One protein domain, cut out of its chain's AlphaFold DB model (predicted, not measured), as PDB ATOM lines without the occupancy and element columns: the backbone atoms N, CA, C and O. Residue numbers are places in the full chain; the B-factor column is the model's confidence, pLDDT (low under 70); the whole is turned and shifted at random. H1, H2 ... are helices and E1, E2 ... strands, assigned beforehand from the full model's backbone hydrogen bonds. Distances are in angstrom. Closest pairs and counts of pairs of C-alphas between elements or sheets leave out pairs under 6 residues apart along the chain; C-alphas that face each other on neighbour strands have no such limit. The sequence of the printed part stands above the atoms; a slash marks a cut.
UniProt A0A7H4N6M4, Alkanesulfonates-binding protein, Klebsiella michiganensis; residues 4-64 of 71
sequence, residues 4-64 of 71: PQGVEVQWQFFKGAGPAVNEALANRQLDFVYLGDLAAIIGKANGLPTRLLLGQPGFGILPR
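This is residues 4 to 64 of the 71 residues of the protein "Alkanesulfonates-binding protein" of Klebsiella michiganensis (UniProt A0A7H4N6M4). A small sheet of three strands has two helices, H1 and H2, over one face and no named helix over the other, and a tail of residues 4 to 9 sticks out from this body. H1 covers the E1 edge of the sheet, while H2 stands up beside H1; E2 and E3 form a hairpin. The printed part has 61 residues, with the order H1, E1, H2, E2, E3 along the chain; the sheet's order is E1, E3, E2, antiparallel throughout, and the class is mixed, helices and strands. It is compact, with a radius of gyration of the C-alphas of 11.8 A, yet elongated in outline, spanning 39 by 24 by 21 A.

Residues 4 to 16 hold no named element, beginning at C-alpha 4 at (122.986, 154.207, 169.993). H1, residues 17 to 26, is 14.7 A long and begins at C-alpha 17 at (146.034, 142.677, 191.411). E1 is residues 32 to 36, 13.1 A; H2 is residues 37 to 45, 12.0 A. E2 is residues 54 to 56, and E3, residues 59 to 63, runs 13.3 A to C-alpha 63 at (145.842, 150.041, 175.740).

E1 and E3 are antiparallel at 154 degrees, with N 33 and O 62 2.9 A apart, within hydrogen-bond range. In the hairpin of E2 and E3, N 61 and O 54 are 2.8 A apart, also within range. E1, H2 and E2 form a split strand-helix-strand unit, two strands running the same way with E3 between them, its crossover right-handed. H1 is over E1 at a height of 9.6 A. H2 is on the same face and only just stands up from the sheet, rising 41 degrees. H1 and H2 touch, closest at the C-alphas of Gly 18 and Ala 39, 5.0 A. In both, every O i to N i+4 pair is within hydrogen-bond range.

The C-alphas farthest apart, of Pro 4 and Ala 45, are 39.4 A apart. The printed part has no cut and no long link between named elements. Its mean pLDDT is 91.9, and no printed residue is under 70.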
ATOM      1  N   PRO A   4     123.557 153.792 171.278       80.19
ATOM      2  CA  PRO A   4     122.986 154.207 169.993       80.19
ATOM      3  C   PRO A   4     123.992 154.183 168.833       80.19
ATOM      4  O   PRO A   4     123.583 154.115 167.682       80.19
ATOM      5  N   GLN A   5     125.295 154.236 169.129       87.81
ATOM      6  CA  GLN A   5     126.384 154.149 168.154       87.81
ATOM      7  C   GLN A   5     126.863 152.704 167.916       87.81
ATOM      8  O   GLN A   5     127.849 152.502 167.214       87.81
ATOM      9  N   GLY A   6     126.205 151.703 168.513       87.69
ATOM     10  CA  GLY A   6     126.607 150.298 168.404       87.69
ATOM     11  C   GLY A   6     127.874 149.943 169.190       87.69
ATOM     12  O   GLY A   6     128.462 148.895 168.951       87.69
ATOM     13  N   VAL A   7     128.306 150.798 170.122       88.75
ATOM     14  CA  VAL A   7     129.508 150.567 170.931       88.75
ATOM     15  C   VAL A   7     129.108 149.995 172.292       88.75
ATOM     16  O   VAL A   7     128.414 150.638 173.088       88.75
ATOM     17  N   GLU A   8     129.566 148.772 172.556       89.25
ATOM     18  CA  GLU A   8     129.424 148.077 173.833       89.25
ATOM     19  C   GLU A   8     130.712 148.210 174.654       89.25
ATOM     20  O   GLU A   8     131.809 147.986 174.149       89.25
ATOM     21  N   VAL A   9     130.577 148.573 175.931       90.00
ATOM     22  CA  VAL A   9     131.699 148.640 176.875       90.00
ATOM     23  C   VAL A   9     131.494 147.574 177.937       90.00
ATOM     24  O   VAL A   9     130.507 147.616 178.675       90.00
ATOM     25  N   GLN A  10     132.439 146.641 178.025       91.94
ATOM     26  CA  GLN A  10     132.450 145.587 179.031       91.94
ATOM     27  C   GLN A  10     133.500 145.892 180.098       91.94
ATOM     28  O   GLN A  10     134.651 146.190 179.790       91.94
ATOM     29  N   TRP A  11     133.096 145.805 181.364       91.50
ATOM     30  CA  TRP A  11     133.975 146.027 182.508       91.50
ATOM     31  C   TRP A  11     134.341 144.692 183.148       91.50
ATOM     32  O   TRP A  11     133.460 143.916 183.514       91.50
ATOM     33  N   GLN A  12     135.638 144.445 183.315       90.94
ATOM     34  CA  GLN A  12     136.158 143.263 183.998       90.94
ATOM     35  C   GLN A  12     136.954 143.689 185.237       90.94
ATOM     36  O   GLN A  12     137.842 144.535 185.152       90.94
ATOM     37  N   PHE A  13     136.645 143.089 186.389       86.88
ATOM     38  CA  PHE A  13     137.313 143.377 187.660       86.88
ATOM     39  C   PHE A  13     138.159 142.179 188.094       86.88
ATOM     40  O   PHE A  13     137.632 141.113 188.411       86.88
ATOM     41  N   PHE A  14     139.478 142.359 188.131       82.50
ATOM     42  CA  PHE A  14     140.425 141.300 188.476       82.50
ATOM     43  C   PHE A  14     140.745 141.321 189.969       82.50
ATOM     44  O   PHE A  14     141.145 142.344 190.518       82.50
ATOM     45  N   LYS A  15     140.629 140.160 190.623       80.00
ATOM     46  CA  LYS A  15     141.037 139.984 192.028       80.00
ATOM     47  C   LYS A  15     142.549 139.774 192.197       80.00
ATOM     48  O   LYS A  15     143.063 139.965 193.290       80.00
ATOM     49  N   GLY A  16     143.265 139.401 191.133       77.69
ATOM     50  CA  GLY A  16     144.694 139.054 191.166       77.69
ATOM     51  C   GLY A  16     145.675 140.233 191.077       77.69
ATOM     52  O   GLY A  16     146.817 140.036 190.667       77.69
ATOM     53  N   ALA A  17     145.238 141.445 191.441       85.94
ATOM     54  CA  ALA A  17     146.034 142.677 191.411       85.94
ATOM     55  C   ALA A  17     146.728 142.935 190.049       85.94
ATOM     56  O   ALA A  17     146.273 142.474 189.001       85.94
ATOM     57  N   GLY A  18     147.816 143.713 190.054       91.00
ATOM     58  CA  GLY A  18     148.561 144.090 188.849       91.00
ATOM     59  C   GLY A  18     149.063 142.923 187.978       91.00
ATOM     60  O   GLY A  18     148.941 143.027 186.757       91.00
ATOM     61  N   PRO A  19     149.572 141.808 188.543       94.19
ATOM     62  CA  PRO A  19     150.009 140.659 187.747       94.19
ATOM     63  C   PRO A  19     148.897 140.049 186.891       94.19
ATOM     64  O   PRO A  19     149.092 139.872 185.692       94.19
ATOM     65  N   ALA A  20     147.705 139.830 187.456       94.50
ATOM     66  CA  ALA A  20     146.590 139.256 186.700       94.50
ATOM     67  C   ALA A  20     146.121 140.170 185.555       94.50
ATOM     68  O   ALA A  20     145.737 139.688 184.493       94.50
ATOM     69  N   VAL A  21     146.189 141.494 185.742       94.44
ATOM     70  CA  VAL A  21     145.874 142.460 184.677       94.44
ATOM     71  C   VAL A  21     146.915 142.397 183.553       94.44
ATOM     72  O   VAL A  21     146.548 142.408 182.379       94.44
ATOM     73  N   ASN A  22     148.204 142.272 183.890       94.31
ATOM     74  CA  ASN A  22     149.274 142.104 182.901       94.31
ATOM     75  C   ASN A  22     149.132 140.787 182.118       94.31
ATOM     76  O   ASN A  22     149.300 140.784 180.899       94.31
ATOM     77  N   GLU A  23     148.771 139.689 182.785       93.94
ATOM     78  CA  GLU A  23     148.484 138.401 182.136       93.94
ATOM     79  C   GLU A  23     147.262 138.486 181.214       93.94
ATOM     80  O   GLU A  23     147.296 137.991 180.089       93.94
ATOM     81  N   ALA A  24     146.190 139.153 181.647       93.31
ATOM     82  CA  ALA A  24     144.991 139.344 180.834       93.31
ATOM     83  C   ALA A  24     145.264 140.206 179.589       93.31
ATOM     84  O   ALA A  24     144.785 139.889 178.498       93.31
ATOM     85  N   LEU A  25     146.083 141.257 179.718       92.38
ATOM     86  CA  LEU A  25     146.573 142.038 178.578       92.38
ATOM     87  C   LEU A  25     147.420 141.186 177.625       92.38
ATOM     88  O   LEU A  25     147.205 141.236 176.411       92.38
ATOM     89  N   ALA A  26     148.349 140.385 178.157       92.50
ATOM     90  CA  ALA A  26     149.205 139.502 177.362       92.50
ATOM     91  C   ALA A  26     148.381 138.469 176.576       92.50
ATOM     92  O   ALA A  26     148.628 138.231 175.395       92.50
ATOM     93  N   ASN A  27     147.349 137.920 177.219       92.94
ATOM     94  CA  ASN A  27     146.438 136.928 176.653       92.94
ATOM     95  C   ASN A  27     145.310 137.534 175.807       92.94
ATOM     96  O   ASN A  27     144.405 136.809 175.397       92.94
ATOM     97  N   ARG A  28     145.353 138.843 175.524       91.31
ATOM     98  CA  ARG A  28     144.366 139.552 174.692       91.31
ATOM     99  C   ARG A  28     142.930 139.505 175.230       91.31
ATOM    100  O   ARG A  28     141.983 139.631 174.465       91.31
ATOM    101  N   GLN A  29     142.766 139.343 176.539       92.44
ATOM    102  CA  GLN A  29     141.459 139.376 177.205       92.44
ATOM    103  C   GLN A  29     141.009 140.808 177.507       92.44
ATOM    104  O   GLN A  29     139.821 141.061 177.683       92.44
ATOM    105  N   LEU A  30     141.972 141.732 177.571       92.75
ATOM    106  CA  LEU A  30     141.748 143.157 177.766       92.75
ATOM    107  C   LEU A  30     142.329 143.948 176.598       92.75
ATOM    108  O   LEU A  30     143.391 143.611 176.062       92.75
ATOM    109  N   ASP A  31     141.627 145.022 176.250       92.06
ATOM    110  CA  ASP A  31     142.063 146.001 175.256       92.06
ATOM    111  C   ASP A  31     142.506 147.311 175.915       92.06
ATOM    112  O   ASP A  31     143.421 147.956 175.418       92.06
ATOM    113  N   PHE A  32     141.923 147.667 177.065       93.44
ATOM    114  CA  PHE A  32     142.300 148.826 177.877       93.44
ATOM    115  C   PHE A  32     142.337 148.461 179.357       93.44
ATOM    116  O   PHE A  32     141.516 147.675 179.832       93.44
ATOM    117  N   VAL A  33     143.263 149.070 180.097       94.25
ATOM    118  CA  VAL A  33     143.370 148.915 181.551       94.25
ATOM    119  C   VAL A  33     143.538 150.259 182.231       94.25
ATOM    120  O   VAL A  33     144.216 151.137 181.707       94.25
ATOM    121  N   TYR A  34     142.962 150.382 183.423       93.81
ATOM    122  CA  TYR A  34     143.321 151.407 184.395       93.81
ATOM    123  C   TYR A  34     144.187 150.740 185.464       93.81
ATOM    124  O   TYR A  34     143.691 149.927 186.246       93.81
ATOM    125  N   LEU A  35     145.494 151.000 185.433       94.31
ATOM    126  CA  LEU A  35     146.493 150.232 186.177       94.31
ATOM    127  C   LEU A  35     147.466 151.159 186.903       94.31
ATOM    128  O   LEU A  35     147.801 152.232 186.404       94.31
ATOM    129  N   GLY A  36     147.916 150.737 188.086       95.12
ATOM    130  CA  GLY A  36     148.890 151.490 188.868       95.12
ATOM    131  C   GLY A  36     150.282 151.507 188.231       95.12
ATOM    132  O   GLY A  36     150.687 150.525 187.601       95.12
ATOM    133  N   ASP A  37     151.029 152.589 188.450       94.75
ATOM    134  CA  ASP A  37     152.305 152.857 187.767       94.75
ATOM    135  C   ASP A  37     153.310 151.706 187.913       94.75
ATOM    136  O   ASP A  37     153.891 151.254 186.927       94.75
ATOM    137  N   LEU A  38     153.462 151.158 189.125       95.44
ATOM    138  CA  LEU A  38     154.385 150.049 189.382       95.44
ATOM    139  C   LEU A  38     154.033 148.802 188.558       95.44
ATOM    140  O   LEU A  38     154.904 148.192 187.942       95.44
ATOM    141  N   ALA A  39     152.755 148.427 188.522       95.25
ATOM    142  CA  ALA A  39     152.313 147.250 187.782       95.25
ATOM    143  C   ALA A  39     152.440 147.453 186.264       95.25
ATOM    144  O   ALA A  39     152.849 146.527 185.558       95.25
ATOM    145  N   ALA A  40     152.152 148.664 185.779       95.19
ATOM    146  CA  ALA A  40     152.320 149.038 184.380       95.19
ATOM    147  C   ALA A  40     153.797 148.995 183.950       95.19
ATOM    148  O   ALA A  40     154.117 148.432 182.901       95.19
ATOM    149  N   ILE A  41     154.705 149.521 184.782       94.94
ATOM    150  CA  ILE A  41     156.155 149.489 184.546       94.94
ATOM    151  C   ILE A  41     156.672 148.050 184.535       94.94
ATOM    152  O   ILE A  41     157.401 147.687 183.616       94.94
ATOM    153  N   ILE A  42     156.270 147.212 185.498       96.06
ATOM    154  CA  ILE A  42     156.662 145.793 185.533       96.06
ATOM    155  C   ILE A  42     156.203 145.072 184.259       96.06
ATOM    156  O   ILE A  42     156.987 144.351 183.646       96.06
ATOM    157  N   GLY A  43     154.954 145.284 183.828       94.81
ATOM    158  CA  GLY A  43     154.435 144.699 182.588       94.81
ATOM    159  C   GLY A  43     155.265 145.117 181.374       94.81
ATOM    160  O   GLY A  43     155.727 144.265 180.612       94.81
ATOM    161  N   LYS A  44     155.527 146.423 181.234       94.69
ATOM    162  CA  LYS A  44     156.346 146.976 180.149       94.69
ATOM    163  C   LYS A  44     157.778 146.431 180.162       94.69
ATOM    164  O   LYS A  44     158.291 146.070 179.104       94.69
ATOM    165  N   ALA A  45     158.411 146.358 181.334       96.12
ATOM    166  CA  ALA A  45     159.771 145.843 181.504       96.12
ATOM    167  C   ALA A  45     159.880 144.356 181.124       96.12
ATOM    168  O   ALA A  45     160.885 143.945 180.556       96.12
ATOM    169  N   ASN A  46     158.817 143.577 181.350       95.50
ATOM    170  CA  ASN A  46     158.707 142.180 180.923       95.50
ATOM    171  C   ASN A  46     158.322 142.008 179.439       95.50
ATOM    172  O   ASN A  46     158.018 140.900 179.002       95.50
ATOM    173  N   GLY A  47     158.323 143.085 178.650       93.31
ATOM    174  CA  GLY A  47     158.074 143.033 177.209       93.31
ATOM    175  C   GLY A  47     156.601 143.086 176.808       93.31
ATOM    176  O   GLY A  47     156.303 142.937 175.621       93.31
ATOM    177  N   LEU A  48     155.674 143.342 177.740       93.69
ATOM    178  CA  LEU A  48     154.278 143.578 177.384       93.69
ATOM    179  C   LEU A  48     154.196 144.869 176.554       93.69
ATOM    180  O   LEU A  48     154.566 145.945 177.045       93.69
ATOM    181  N   PRO A  49     153.734 144.814 175.293       91.50
ATOM    182  CA  PRO A  49     153.640 146.008 174.481       91.50
ATOM    183  C   PRO A  49     152.487 146.844 175.036       91.50
ATOM    184  O   PRO A  49     151.331 146.503 174.854       91.50
ATOM    185  N   THR A  50     152.784 147.919 175.759       91.88
ATOM    186  CA  THR A  50     151.789 148.892 176.238       91.88
ATOM    187  C   THR A  50     152.276 150.313 175.969       91.88
ATOM    188  O   THR A  50     153.485 150.562 175.862       91.88
ATOM    189  N   ARG A  51     151.341 151.255 175.834       90.19
ATOM    190  CA  ARG A  51     151.607 152.694 175.671       90.19
ATOM    191  C   ARG A  51     150.778 153.461 176.701       90.19
ATOM    192  O   ARG A  51     149.631 153.120 176.928       90.19
ATOM    193  N   LEU A  52     151.333 154.477 177.350       92.06
ATOM    194  CA  LEU A  52     150.529 155.308 178.246       92.06
ATOM    195  C   LEU A  52     149.665 156.252 177.400       92.06
ATOM    196  O   LEU A  52     150.216 157.010 176.605       92.06
ATOM    197  N   LEU A  53     148.338 156.191 177.546       92.38
ATOM    198  CA  LEU A  53     147.416 157.101 176.849       92.38
ATOM    199  C   LEU A  53     147.047 158.304 177.712       92.38
ATOM    200  O   LEU A  53     147.039 159.433 177.235       92.38
ATOM    201  N   LEU A  54     146.736 158.058 178.984       94.31
ATOM    202  CA  LEU A  54     146.373 159.077 179.966       94.31
ATOM    203  C   LEU A  54     146.948 158.668 181.318       94.31
ATOM    204  O   LEU A  54     146.880 157.496 181.676       94.31
ATOM    205  N   GLY A  55     147.499 159.616 182.068       93.75
ATOM    206  CA  GLY A  55     148.138 159.351 183.356       93.75
ATOM    207  C   GLY A  55     147.719 160.347 184.427       93.75
ATOM    208  O   GLY A  55     147.372 161.490 184.133       93.75
ATOM    209  N   GLN A  56     147.777 159.895 185.670       93.62
ATOM    210  CA  GLN A  56     147.687 160.692 186.887       93.62
ATOM    211  C   GLN A  56     148.659 160.102 187.924       93.62
ATOM    212  O   GLN A  56     149.126 158.980 187.735       93.62
ATOM    213  N   PRO A  57     148.996 160.805 189.017       95.75
ATOM    214  CA  PRO A  57     149.900 160.252 190.020       95.75
ATOM    215  C   PRO A  57     149.428 158.881 190.529       95.75
ATOM    216  O   PRO A  57     148.341 158.760 191.095       95.75
ATOM    217  N   GLY A  58     150.243 157.847 190.318       93.31
ATOM    218  CA  GLY A  58     149.994 156.490 190.787       93.31
ATOM    219  C   GLY A  58     149.211 155.596 189.827       93.31
ATOM    220  O   GLY A  58     149.188 154.390 190.078       93.31
ATOM    221  N   PHE A  59     148.593 156.125 188.761       94.44
ATOM    222  CA  PHE A  59     147.755 155.349 187.839       94.44
ATOM    223  C   PHE A  59     147.739 155.888 186.404       94.44
ATOM    224  O   PHE A  59     147.753 157.093 186.158       94.44
ATOM    225  N   GLY A  60     147.537 154.992 185.438       93.56
ATOM    226  CA  GLY A  60     147.333 155.359 184.041       93.56
ATOM    227  C   GLY A  60     146.348 154.462 183.304       93.56
ATOM    228  O   GLY A  60     146.040 153.350 183.732       93.56
ATOM    229  N   ILE A  61     145.864 154.967 182.169       92.56
ATOM    230  CA  ILE A  61     145.137 154.197 181.164       92.56
ATOM    231  C   ILE A  61     146.132 153.728 180.109       92.56
ATOM    232  O   ILE A  61     146.810 154.543 179.473       92.56
ATOM    233  N   LEU A  62     146.191 152.414 179.914       91.12
ATOM    234  CA  LEU A  62     147.059 151.777 178.933       91.12
ATOM    235  C   LEU A  62     146.218 150.890 178.003       91.12
ATOM    236  O   LEU A  62     145.429 150.085 178.500       91.12
ATOM    237  N   PRO A  63     146.376 150.997 176.675       91.75
ATOM    238  CA  PRO A  63     145.842 150.041 175.740       91.75
ATOM    239  C   PRO A  63     146.763 148.817 175.697       91.75
ATOM    240  O   PRO A  63     147.979 148.903 175.943       91.75
ATOM    241  N   ARG A  64     146.203 147.678 175.300       90.19
ATOM    242  CA  ARG A  64     147.009 146.575 174.789       90.19
ATOM    243  C   ARG A  64     147.741 147.071 173.548       90.19
ATOM    244  O   ARG A  64     147.139 147.617 172.631       90.19
TER     245      ARG A  64